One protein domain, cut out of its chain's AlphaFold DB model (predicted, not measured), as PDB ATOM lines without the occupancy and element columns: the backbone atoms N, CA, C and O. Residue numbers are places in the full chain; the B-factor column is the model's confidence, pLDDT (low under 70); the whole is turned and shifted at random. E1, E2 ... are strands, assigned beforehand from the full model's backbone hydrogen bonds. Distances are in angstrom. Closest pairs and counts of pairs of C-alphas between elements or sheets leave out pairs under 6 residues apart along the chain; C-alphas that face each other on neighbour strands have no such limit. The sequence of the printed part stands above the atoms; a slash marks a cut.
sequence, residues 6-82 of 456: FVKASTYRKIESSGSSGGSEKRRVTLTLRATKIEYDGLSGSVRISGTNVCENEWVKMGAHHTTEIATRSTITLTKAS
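This is residues 6 to 82 of the 456 residues of the protein "Hypothetical protein" of Aureoumbra lagunensis (UniProt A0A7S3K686). One antiparallel sheet of five strands is curled like part of a barrel, a loose and incomplete ring in which E4 comes round close to E1. The hairpin of E1 and E2 runs far out beyond this curl, and its tip, residues 17 to 23, makes one end of the longest axis, while the tail after E5, residues 80 to 82, reaches away at the other. The printed part has 77 residues, with no named helix and five named strands, E1 to E5 along the chain, set across the sheet in the order E4, E3, E2, E1, E5. The class is all strand, with 46 of the 77 residues in the strands. The whole is only just compact, close to loose, with a radius of gyration of the C-alphas of 13.6 A, and its spans are 45 by 31 by 19 A.

The longest strand by residues, E2, covers residues 24 to 41, 28.7 A from first to last C-alpha, and bends by 110 degrees at residue 38. E1 covers residues 6 to 16 and is 26.1 A long; it begins with C-alpha 6 at (44.223, 28.568, -68.294) and bends by 73 degrees at residue 9. E3, residues 46 to 53, is 20.2 A long and bends by 51 degrees at residue 50. E4, residues 65 to 70, is 16.4 A long, with C-alpha 65 at (34.427, 35.760, -74.138). E5 is the short strand of residues 77 to 79, and ends with C-alpha 79 at (47.299, 24.954, -66.584).

The sheet is strongly twisted, its C-alphas lying up to 8.5 A off the best plane; from edge to edge its strands' lines turn by 124 degrees and the way across it turns by 163 degrees. It is a folded sheet, one sheet bent back on itself, in which E4 and E3 face E1 and E5 with 23 pairs of C-alphas within 11 A and E2 is the hinge. E1, E2, E3 and E4 form a meander, each strand the antiparallel neighbour of the one before. E2 and E1 are a hairpin, with 141 degrees between their directions; N 11 and O 29 are 2.8 A apart, and N 25 and O 15 are 3.0 A apart, both within hydrogen-bond range. E2 and E3 are also a hairpin, with N 39 and O 48 within hydrogen-bond range at 2.8 A. E3 and E4 are a third hairpin, at 154 degrees, with N 49 and O 68 at 2.9 A, within hydrogen-bond range. On the other side of E1 from E2 stands E5, antiparallel to E1 at 121 degrees, with N 8 and O 77 within hydrogen-bond range at 2.8 A. The edge strands are E4 and E5, and they are apart, as are E3 and E5. E1 and E4 have 5 pairs of C-alphas within 8 A, the closest those of Thr 11 and Thr 68, 5.9 A apart.

The two C-alphas farthest apart, those of Ser 20 and Ser 82, are 47.7 A apart, while those of Phe 6 and Ser 82, the first and last printed, are 11.6 A apart. The printed part has no cut. The link from E3 to E4, 11 residues, is long; that from E2 to E3 is tight, and those from E1 to E2 and from E4 to E5 are short. The mean pLDDT of the printed part is 87.0, and residues 18 to 22 are under 70.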
ATOM      1  N   PHE A   6      44.961  29.199 -67.201       93.69
ATOM      2  CA  PHE A   6      44.223  28.568 -68.294       93.69
ATOM      3  C   PHE A   6      43.408  27.379 -67.794       93.69
ATOM      4  O   PHE A   6      43.911  26.495 -67.097       93.69
ATOM      5  N   VAL A   7      42.135  27.328 -68.179       94.62
ATOM      6  CA  VAL A   7      41.198  26.289 -67.746       94.62
ATOM      7  C   VAL A   7      40.519  25.664 -68.948       94.62
ATOM      8  O   VAL A   7      39.740  26.317 -69.640       94.62
ATOM      9  N   LYS A   8      40.762  24.370 -69.158       94.44
ATOM     10  CA  LYS A   8      40.066  23.558 -70.157       94.44
ATOM     11  C   LYS A   8      38.902  22.827 -69.501       94.44
ATOM     12  O   LYS A   8      39.090  21.992 -68.612       94.44
ATOM     13  N   ALA A   9      37.687  23.151 -69.934       93.56
ATOM     14  CA  ALA A   9      36.464  22.572 -69.392       93.56
ATOM     15  C   ALA A   9      35.382  22.411 -70.470       93.56
ATOM     16  O   ALA A   9      35.276  23.205 -71.407       93.56
ATOM     17  N   SER A  10      34.545  21.379 -70.324       91.62
ATOM     18  CA  SER A  10      33.355  21.213 -71.161       91.62
ATOM     19  C   SER A  10      32.218  22.117 -70.685       91.62
ATOM     20  O   SER A  10      31.831  22.075 -69.521       91.62
ATOM     21  N   THR A  11      31.616  22.857 -71.608       91.31
ATOM     22  CA  THR A  11      30.494  23.771 -71.369       91.31
ATOM     23  C   THR A  11      29.442  23.628 -72.465       91.31
ATOM     24  O   THR A  11      29.711  23.102 -73.542       91.31
ATOM     25  N   TYR A  12      28.225  24.104 -72.215       90.12
ATOM     26  CA  TYR A  12      27.209  24.239 -73.255       90.12
ATOM     27  C   TYR A  12      27.214  25.661 -73.808       90.12
ATOM     28  O   TYR A  12      27.262  26.628 -73.048       90.12
ATOM     29  N   ARG A  13      27.140  25.793 -75.133       87.19
ATOM     30  CA  ARG A  13      27.031  27.083 -75.817       87.19
ATOM     31  C   ARG A  13      25.914  27.029 -76.849       87.19
ATOM     32  O   ARG A  13      25.727  26.026 -77.534       87.19
ATOM     33  N   LYS A  14      25.149  28.117 -76.930       89.31
ATOM     34  CA  LYS A  14      24.173  28.334 -77.996       89.31
ATOM     35  C   LYS A  14      24.937  28.806 -79.230       89.31
ATOM     36  O   LYS A  14      25.618  29.825 -79.162       89.31
ATOM     37  N   ILE A  15      24.846  28.050 -80.314       85.31
ATOM     38  CA  ILE A  15      25.488  28.355 -81.590       85.31
ATOM     39  C   ILE A  15      24.383  28.731 -82.566       85.31
ATOM     40  O   ILE A  15      23.370  28.035 -82.676       85.31
ATOM     41  N   GLU A  16      24.557  29.863 -83.232       81.31
ATOM     42  CA  GLU A  16      23.678  30.289 -84.312       81.31
ATOM     43  C   GLU A  16      24.124  29.581 -85.590       81.31
ATOM     44  O   GLU A  16      25.291  29.653 -85.973       81.31
ATOM     45  N   SER A  17      23.212  28.836 -86.213       73.06
ATOM     46  CA  SER A  17      23.488  28.192 -87.493       73.06
ATOM     47  C   SER A  17      23.474  29.252 -88.589       73.06
ATOM     48  O   SER A  17      22.509  30.003 -88.708       73.06
ATOM     49  N   SER A  18      24.514  29.302 -89.419       63.91
ATOM     50  CA  SER A  18      24.647  30.253 -90.533       63.91
ATOM     51  C   SER A  18      23.738  29.939 -91.736       63.91
ATOM     52  O   SER A  18      23.938  30.484 -92.820       63.91
ATOM     53  N   GLY A  19      22.767  29.031 -91.582       65.38
ATOM     54  CA  GLY A  19      21.788  28.686 -92.613       65.38
ATOM     55  C   GLY A  19      20.659  29.717 -92.743       65.38
ATOM     56  O   GLY A  19      20.348  30.449 -91.808       65.38
ATOM     57  N   SER A  20      19.989  29.739 -93.901       58.50
ATOM     58  CA  SER A  20      18.895  30.671 -94.250       58.50
ATOM     59  C   SER A  20      17.655  30.600 -93.344       58.50
ATOM     60  O   SER A  20      16.791  31.474 -93.402       58.50
ATOM     61  N   SER A  21      17.563  29.584 -92.489       62.75
ATOM     62  CA  SER A  21      16.567  29.469 -91.431       62.75
ATOM     63  C   SER A  21      17.311  29.616 -90.106       62.75
ATOM     64  O   SER A  21      18.043  28.705 -89.731       62.75
ATOM     65  N   GLY A  22      17.200  30.782 -89.456       61.75
ATOM     66  CA  GLY A  22      17.956  31.188 -88.258       61.75
ATOM     67  C   GLY A  22      17.703  30.319 -87.020       61.75
ATOM     68  O   GLY A  22      17.120  30.761 -86.031       61.75
ATOM     69  N   GLY A  23      18.122  29.059 -87.086       73.56
ATOM     70  CA  GLY A  23      18.060  28.088 -86.012       73.56
ATOM     71  C   GLY A  23      19.230  28.273 -85.060       73.56
ATOM     72  O   GLY A  23      20.370  28.489 -85.472       73.56
ATOM     73  N   SER A  24      18.950  28.157 -83.767       81.56
ATOM     74  CA  SER A  24      19.984  28.153 -82.741       81.56
ATOM     75  C   SER A  24      19.978  26.823 -82.007       81.56
ATOM     76  O   SER A  24      18.934  26.372 -81.537       81.56
ATOM     77  N   GLU A  25      21.144  26.195 -81.918       85.94
ATOM     78  CA  GLU A  25      21.316  24.883 -81.301       85.94
ATOM     79  C   GLU A  25      22.226  25.016 -80.075       85.94
ATOM     80  O   GLU A  25      23.242  25.712 -80.110       85.94
ATOM     81  N   LYS A  26      21.867  24.368 -78.961       89.94
ATOM     82  CA  LYS A  26      22.760  24.261 -77.800       89.94
ATOM     83  C   LYS A  26      23.670  23.054 -77.999       89.94
ATOM     84  O   LYS A  26      23.187  21.929 -77.941       89.94
ATOM     85  N   ARG A  27      24.975  23.275 -78.164       89.38
ATOM     86  CA  ARG A  27      25.969  22.194 -78.253       89.38
ATOM     87  C   ARG A  27      26.904  22.196 -77.058       89.38
ATOM     88  O   ARG A  27      27.162  23.237 -76.453       89.38
ATOM     89  N   ARG A  28      27.401  21.007 -76.723       91.00
ATOM     90  CA  ARG A  28      28.483  20.829 -75.755       91.00
ATOM     91  C   ARG A  28      29.807  21.073 -76.472       91.00
ATOM     92  O   ARG A  28      30.073  20.429 -77.476       91.00
ATOM     93  N   VAL A  29      30.611  21.983 -75.945       91.56
ATOM     94  CA  VAL A  29      31.911  22.380 -76.488       91.56
ATOM     95  C   VAL A  29      32.952  22.329 -75.373       91.56
ATOM     96  O   VAL A  29      32.635  22.618 -74.219       91.56
ATOM     97  N   THR A  30      34.182  21.944 -75.690       93.06
ATOM     98  CA  THR A  30      35.306  22.002 -74.742       93.06
ATOM     99  C   THR A  30      36.141  23.226 -75.075       93.06
ATOM    100  O   THR A  30      36.647  23.327 -76.186       93.06
ATOM    101  N   LEU A  31      36.240  24.165 -74.136       93.06
ATOM    102  CA  LEU A  31      36.945  25.432 -74.333       93.06
ATOM    103  C   LEU A  31      38.112  25.532 -73.362       93.06
ATOM    104  O   LEU A  31      37.975  25.124 -72.207       93.06
ATOM    105  N   THR A  32      39.210  26.114 -73.837       95.00
ATOM    106  CA  THR A  32      40.360  26.504 -73.018       95.00
ATOM    107  C   THR A  32      40.270  28.004 -72.786       95.00
ATOM    108  O   THR A  32      40.489  28.798 -73.701       95.00
ATOM    109  N   LEU A  33      39.876  28.395 -71.576       94.62
ATOM    110  CA  LEU A  33      39.651  29.788 -71.210       94.62
ATOM    111  C   LEU A  33      40.836  30.330 -70.414       94.62
ATOM    112  O   LEU A  33      41.230  29.709 -69.429       94.62
ATOM    113  N   ARG A  34      41.337  31.514 -70.776       95.12
ATOM    114  CA  ARG A  34      42.176  32.331 -69.888       95.12
ATOM    115  C   ARG A  34      41.271  33.028 -68.880       95.12
ATOM    116  O   ARG A  34      40.413  33.822 -69.273       95.12
ATOM    117  N   ALA A  35      41.410  32.691 -67.603       93.31
ATOM    118  CA  ALA A  35      40.530  33.169 -66.547       93.31
ATOM    119  C   ALA A  35      40.718  34.675 -66.314       93.31
ATOM    120  O   ALA A  35      41.786  35.124 -65.918       93.31
ATOM    121  N   THR A  36      39.661  35.461 -66.517       92.25
ATOM    122  CA  THR A  36      39.644  36.895 -66.188       92.25
ATOM    123  C   THR A  36      38.940  37.159 -64.864       92.25
ATOM    124  O   THR A  36      39.331  38.049 -64.116       92.25
ATOM    125  N   LYS A  37      37.900  36.377 -64.551       90.56
ATOM    126  CA  LYS A  37      37.143  36.495 -63.303       90.56
ATOM    127  C   LYS A  37      36.721  35.124 -62.798       90.56
ATOM    128  O   LYS A  37      36.150  34.336 -63.553       90.56
ATOM    129  N   ILE A  38      36.950  34.874 -61.513       90.75
ATOM    130  CA  ILE A  38      36.606  33.619 -60.845       90.75
ATOM    131  C   ILE A  38      35.651  33.943 -59.699       90.75
ATOM    132  O   ILE A  38      35.976  34.715 -58.799       90.75
ATOM    133  N   GLU A  39      34.466  33.351 -59.731       88.44
ATOM    134  CA  GLU A  39      33.432  33.522 -58.716       88.44
ATOM    135  C   GLU A  39      33.044  32.162 -58.147       88.44
ATOM    136  O   GLU A  39      32.873  31.191 -58.880       88.44
ATOM    137  N   TYR A  40      32.877  32.087 -56.832       85.25
ATOM    138  CA  TYR A  40      32.373  30.892 -56.167       85.25
ATOM    139  C   TYR A  40      30.974  31.161 -55.634       85.25
ATOM    140  O   TYR A  40      30.783  32.099 -54.855       85.25
ATOM    141  N   ASP A  41      30.021  30.318 -56.018       83.06
ATOM    142  CA  ASP A  41      28.666  30.341 -55.488       83.06
ATOM    143  C   ASP A  41      28.504  29.242 -54.427       83.06
ATOM    144  O   ASP A  41      28.454  28.044 -54.716       83.06
ATOM    145  N   GLY A  42      28.403  29.664 -53.163       70.12
ATOM    146  CA  GLY A  42      28.254  28.755 -52.027       70.12
ATOM    147  C   GLY A  42      26.919  28.001 -51.992       70.12
ATOM    148  O   GLY A  42      26.861  26.908 -51.423       70.12
ATOM    149  N   LEU A  43      25.858  28.538 -52.605       71.56
ATOM    150  CA  LEU A  43      24.539  27.899 -52.606       71.56
ATOM    151  C   LEU A  43      24.477  26.750 -53.616       71.56
ATOM    152  O   LEU A  43      24.012  25.655 -53.286       71.56
ATOM    153  N   SER A  44      24.952  26.987 -54.841       74.75
ATOM    154  CA  SER A  44      25.007  25.960 -55.889       74.75
ATOM    155  C   SER A  44      26.209  25.021 -55.744       74.75
ATOM    156  O   SER A  44      26.168  23.906 -56.264       74.75
ATOM    157  N   GLY A  45      27.245  25.427 -55.000       77.25
ATOM    158  CA  GLY A  45      28.487  24.664 -54.872       77.25
ATOM    159  C   GLY A  45      29.248  24.594 -56.197       77.25
ATOM    160  O   GLY A  45      29.875  23.571 -56.489       77.25
ATOM    161  N   SER A  46      29.142  25.644 -57.014       86.88
ATOM    162  CA  SER A  46      29.796  25.758 -58.314       86.88
ATOM    163  C   SER A  46      30.784  26.925 -58.347       86.88
ATOM    164  O   SER A  46      30.678  27.901 -57.599       86.88
ATOM    165  N   VAL A  47      31.784  26.805 -59.220       90.31
ATOM    166  CA  VAL A  47      32.734  27.879 -59.525       90.31
ATOM    167  C   VAL A  47      32.442  28.378 -60.931       90.31
ATOM    168  O   VAL A  47      32.480  27.604 -61.886       90.31
ATOM    169  N   ARG A  48      32.154  29.669 -61.075       92.25
ATOM    170  CA  ARG A  48      31.975  30.331 -62.366       92.25
ATOM    171  C   ARG A  48      33.274  30.994 -62.775       92.25
ATOM    172  O   ARG A  48      33.822  31.811 -62.041       92.25
ATOM    173  N   ILE A  49      33.739  30.658 -63.968       93.88
ATOM    174  CA  ILE A  49      34.962  31.205 -64.542       93.88
ATOM    175  C   ILE A  49      34.574  31.943 -65.802       93.88
ATOM    176  O   ILE A  49      34.098  31.330 -66.755       93.88
ATOM    177  N   SER A  50      34.779  33.252 -65.797       94.31
ATOM    178  CA  SER A  50      34.697  34.076 -66.997       94.31
ATOM    179  C   SER A  50      36.093  34.247 -67.570       94.31
ATOM    180  O   SER A  50      37.055  34.414 -66.821       94.31
ATOM    181  N   GLY A  51      36.197  34.191 -68.890       94.81
ATOM    182  CA  GLY A  51      37.475  34.280 -69.576       94.81
ATOM    183  C   GLY A  51      37.325  34.449 -71.077       94.81
ATOM    184  O   GLY A  51      36.213  34.569 -71.597       94.81
ATOM    185  N   THR A  52      38.456  34.458 -71.771       95.38
ATOM    186  CA  THR A  52      38.531  34.449 -73.237       95.38
ATOM    187  C   THR A  52      39.036  33.100 -73.723       95.38
ATOM    188  O   THR A  52      39.891  32.487 -73.090       95.38
ATOM    189  N   ASN A  53      38.486  32.615 -74.835       95.19
ATOM    190  CA  ASN A  53      38.945  31.374 -75.451       95.19
ATOM    191  C   ASN A  53      40.329  31.565 -76.090       95.19
ATOM    192  O   ASN A  53      40.497  32.476 -76.896       95.19
ATOM    193  N   VAL A  54      41.291  30.711 -75.743       92.88
ATOM    194  CA  VAL A  54      42.697  30.827 -76.183       92.88
ATOM    195  C   VAL A  54      43.052  29.822 -77.271       92.88
ATOM    196  O   VAL A  54      43.958  30.084 -78.043       92.88
ATOM    197  N   CYS A  55      42.326  28.706 -77.360       89.25
ATOM    198  CA  CYS A  55      42.539  27.703 -78.402       89.25
ATOM    199  C   CYS A  55      41.462  27.791 -79.479       89.25
ATOM    200  O   CYS A  55      40.298  28.102 -79.197       89.25
ATOM    201  N   GLU A  56      41.831  27.476 -80.716       88.12
ATOM    202  CA  GLU A  56      40.874  27.383 -81.808       88.12
ATOM    203  C   GLU A  56      39.840  26.284 -81.524       88.12
ATOM    204  O   GLU A  56      40.134  25.238 -80.945       88.12
ATOM    205  N   ASN A  57      38.585  26.553 -81.878       90.00
ATOM    206  CA  ASN A  57      37.493  25.611 -81.709       90.00
ATOM    207  C   ASN A  57      36.523  25.748 -82.888       90.00
ATOM    208  O   ASN A  57      36.219  26.862 -83.314       90.00
ATOM    209  N   GLU A  58      35.983  24.622 -83.357       86.06
ATOM    210  CA  GLU A  58      35.038  24.536 -84.477       86.06
ATOM    211  C   GLU A  58      33.853  25.510 -84.371       86.06
ATOM    212  O   GLU A  58      33.334  25.983 -85.382       86.06
ATOM    213  N   TRP A  59      33.404  25.819 -83.149       85.69
ATOM    214  CA  TRP A  59      32.203  26.634 -82.924       85.69
ATOM    215  C   TRP A  59      32.456  27.963 -82.215       85.69
ATOM    216  O   TRP A  59      31.535  28.775 -82.083       85.69
ATOM    217  N   VAL A  60      33.667  28.189 -81.704       87.31
ATOM    218  CA  VAL A  60      33.986  29.362 -80.883       87.31
ATOM    219  C   VAL A  60      35.286  29.977 -81.361       87.31
ATOM    220  O   VAL A  60      36.346  29.370 -81.267       87.31
ATOM    221  N   LYS A  61      35.196  31.224 -81.827       89.56
ATOM    222  CA  LYS A  61      36.359  31.993 -82.271       89.56
ATOM    223  C   LYS A  61      37.361  32.179 -81.129       89.56
ATOM    224  O   LYS A  61      36.969  32.354 -79.971       89.56
ATOM    225  N   MET A  62      38.642  32.202 -81.478       91.88
ATOM    226  CA  MET A  62      39.707  32.637 -80.576       91.88
ATOM    227  C   MET A  62      39.431  34.060 -80.073       91.88
ATOM    228  O   MET A  62      38.864  34.888 -80.787       91.88
ATOM    229  N   GLY A  63      39.762  34.325 -78.813       91.31
ATOM    230  CA  GLY A  63      39.509  35.594 -78.130       91.31
ATOM    231  C   GLY A  63      38.056  35.826 -77.699       91.31
ATOM    232  O   GLY A  63      37.785  36.783 -76.977       91.31
ATOM    233  N   ALA A  64      37.100  34.970 -78.081       92.44
ATOM    234  CA  ALA A  64      35.705  35.159 -77.691       92.44
ATOM    235  C   ALA A  64      35.514  34.966 -76.179       92.44
ATOM    236  O   ALA A  64      35.947  33.962 -75.608       92.44
ATOM    237  N   HIS A  65      34.796  35.895 -75.543       93.94
ATOM    238  CA  HIS A  65      34.427  35.760 -74.138       93.94
ATOM    239  C   HIS A  65      33.452  34.597 -73.928       93.94
ATOM    240  O   HIS A  65      32.521  34.372 -74.714       93.94
ATOM    241  N   HIS A  66      33.669  33.855 -72.848       93.38
ATOM    242  CA  HIS A  66      32.783  32.789 -72.403       93.38
ATOM    243  C   HIS A  66      32.869  32.638 -70.885       93.38
ATOM    244  O   HIS A  66      33.921  32.862 -70.285       93.38
ATOM    245  N   THR A  67      31.762  32.221 -70.276       93.62
ATOM    246  CA  THR A  67      31.713  31.877 -68.855       93.62
ATOM    247  C   THR A  67      31.343  30.411 -68.710       93.62
ATOM    248  O   THR A  67      30.287  29.983 -69.178       93.62
ATOM    249  N   THR A  68      32.209  29.640 -68.059       92.19
ATOM    250  CA  THR A  68      31.974  28.228 -67.749       92.19
ATOM    251  C   THR A  68      31.669  28.065 -66.267       92.19
ATOM    252  O   THR A  68      32.350  28.627 -65.413       92.19
ATOM    253  N   GLU A  69      30.647  27.274 -65.956       92.00
ATOM    254  CA  GLU A  69      30.311  26.886 -64.591       92.00
ATOM    255  C   GLU A  69      30.826  25.471 -64.309       92.00
ATOM    256  O   GLU A  69      30.434  24.500 -64.958       92.00
ATOM    257  N   ILE A  70      31.723  25.354 -63.334       90.94
ATOM    258  CA  ILE A  70      32.275  24.086 -62.870       90.94
ATOM    259  C   ILE A  70      31.457  23.631 -61.669       90.94
ATOM    260  O   ILE A  70      31.577  24.166 -60.567       90.94
ATOM    261  N   ALA A  71      30.621  22.624 -61.896       85.62
ATOM    262  CA  ALA A  71      29.897  21.931 -60.842       85.62
ATOM    263  C   ALA A  71      30.771  20.881 -60.132       85.62
ATOM    264  O   ALA A  71      31.841  20.477 -60.597       85.62
ATOM    265  N   THR A  72      30.280  20.385 -58.997       81.19
ATOM    266  CA  THR A  72      30.911  19.257 -58.302       81.19
ATOM    267  C   THR A  72      30.893  18.008 -59.197       81.19
ATOM    268  O   THR A  72      29.898  17.744 -59.868       81.19
ATOM    269  N   ARG A  73      31.973  17.211 -59.171       81.31
ATOM    270  CA  ARG A  73      32.193  16.018 -60.024       81.31
ATOM    271  C   ARG A  73      32.416  16.312 -61.515       81.31
ATOM    272  O   ARG A  73      32.410  15.382 -62.316       81.31
ATOM    273  N   SER A  74      32.656  17.566 -61.886       85.62
ATOM    274  CA  SER A  74      33.166  17.907 -63.214       85.62
ATOM    275  C   SER A  74      34.679  17.709 -63.278       85.62
ATOM    276  O   SER A  74      35.399  18.099 -62.360       85.62
ATOM    277  N   THR A  75      35.162  17.140 -64.381       88.38
ATOM    278  CA  THR A  75      36.595  17.067 -64.684       88.38
ATOM    279  C   THR A  75      37.010  18.321 -65.440       88.38
ATOM    280  O   THR A  75      36.358  18.706 -66.413       88.38
ATOM    281  N   ILE A  76      38.092  18.948 -64.991       92.88
ATOM    282  CA  ILE A  76      38.699  20.119 -65.623       92.88
ATOM    283  C   ILE A  76      40.200  19.894 -65.743       92.88
ATOM    284  O   ILE A  76      40.772  19.148 -64.947       92.88
ATOM    285  N   THR A  77      40.832  20.576 -66.692       93.25
ATOM    286  CA  THR A  77      42.295  20.681 -66.752       93.25
ATOM    287  C   THR A  77      42.676  22.121 -66.442       93.25
ATOM    288  O   THR A  77      42.131  23.042 -67.050       93.25
ATOM    289  N   LEU A  78      43.553  22.311 -65.459       92.62
ATOM    290  CA  LEU A  78      44.064  23.615 -65.046       92.62
ATOM    291  C   LEU A  78      45.547  23.683 -65.400       92.62
ATOM    292  O   LEU A  78      46.331  22.870 -64.911       92.62
ATOM    293  N   THR A  79      45.917  24.674 -66.200       91.88
ATOM    294  CA  THR A  79      47.299  24.954 -66.584       91.88
ATOM    295  C   THR A  79      47.713  26.286 -65.970       91.88
ATOM    296  O   THR A  79      47.032  27.299 -66.132       91.88
ATOM    297  N   LYS A  80      48.828  26.271 -65.237       87.81
ATOM    298  CA  LYS A  80      49.421  27.441 -64.578       87.81
ATOM    299  C   LYS A  80      50.849  27.618 -65.072       87.81
ATOM    300  O   LYS A  80      51.543  26.623 -65.265       87.81
ATOM    301  N   ALA A  81      51.312  28.864 -65.164       83.75
ATOM    302  CA  ALA A  81      52.708  29.164 -65.487       83.75
ATOM    303  C   ALA A  81      53.686  28.602 -64.437       83.75
ATOM    304  O   ALA A  81      54.781  28.155 -64.765       83.75
ATOM    305  N   SER A  82      53.290  28.596 -63.159       79.75
ATOM    306  CA  SER A  82      54.052  27.937 -62.098       79.75
ATOM    307  C   SER A  82      53.143  27.358 -61.013       79.75
ATOM    308  O   SER A  82      52.145  27.961 -60.609       79.75
TER     309      SER A  82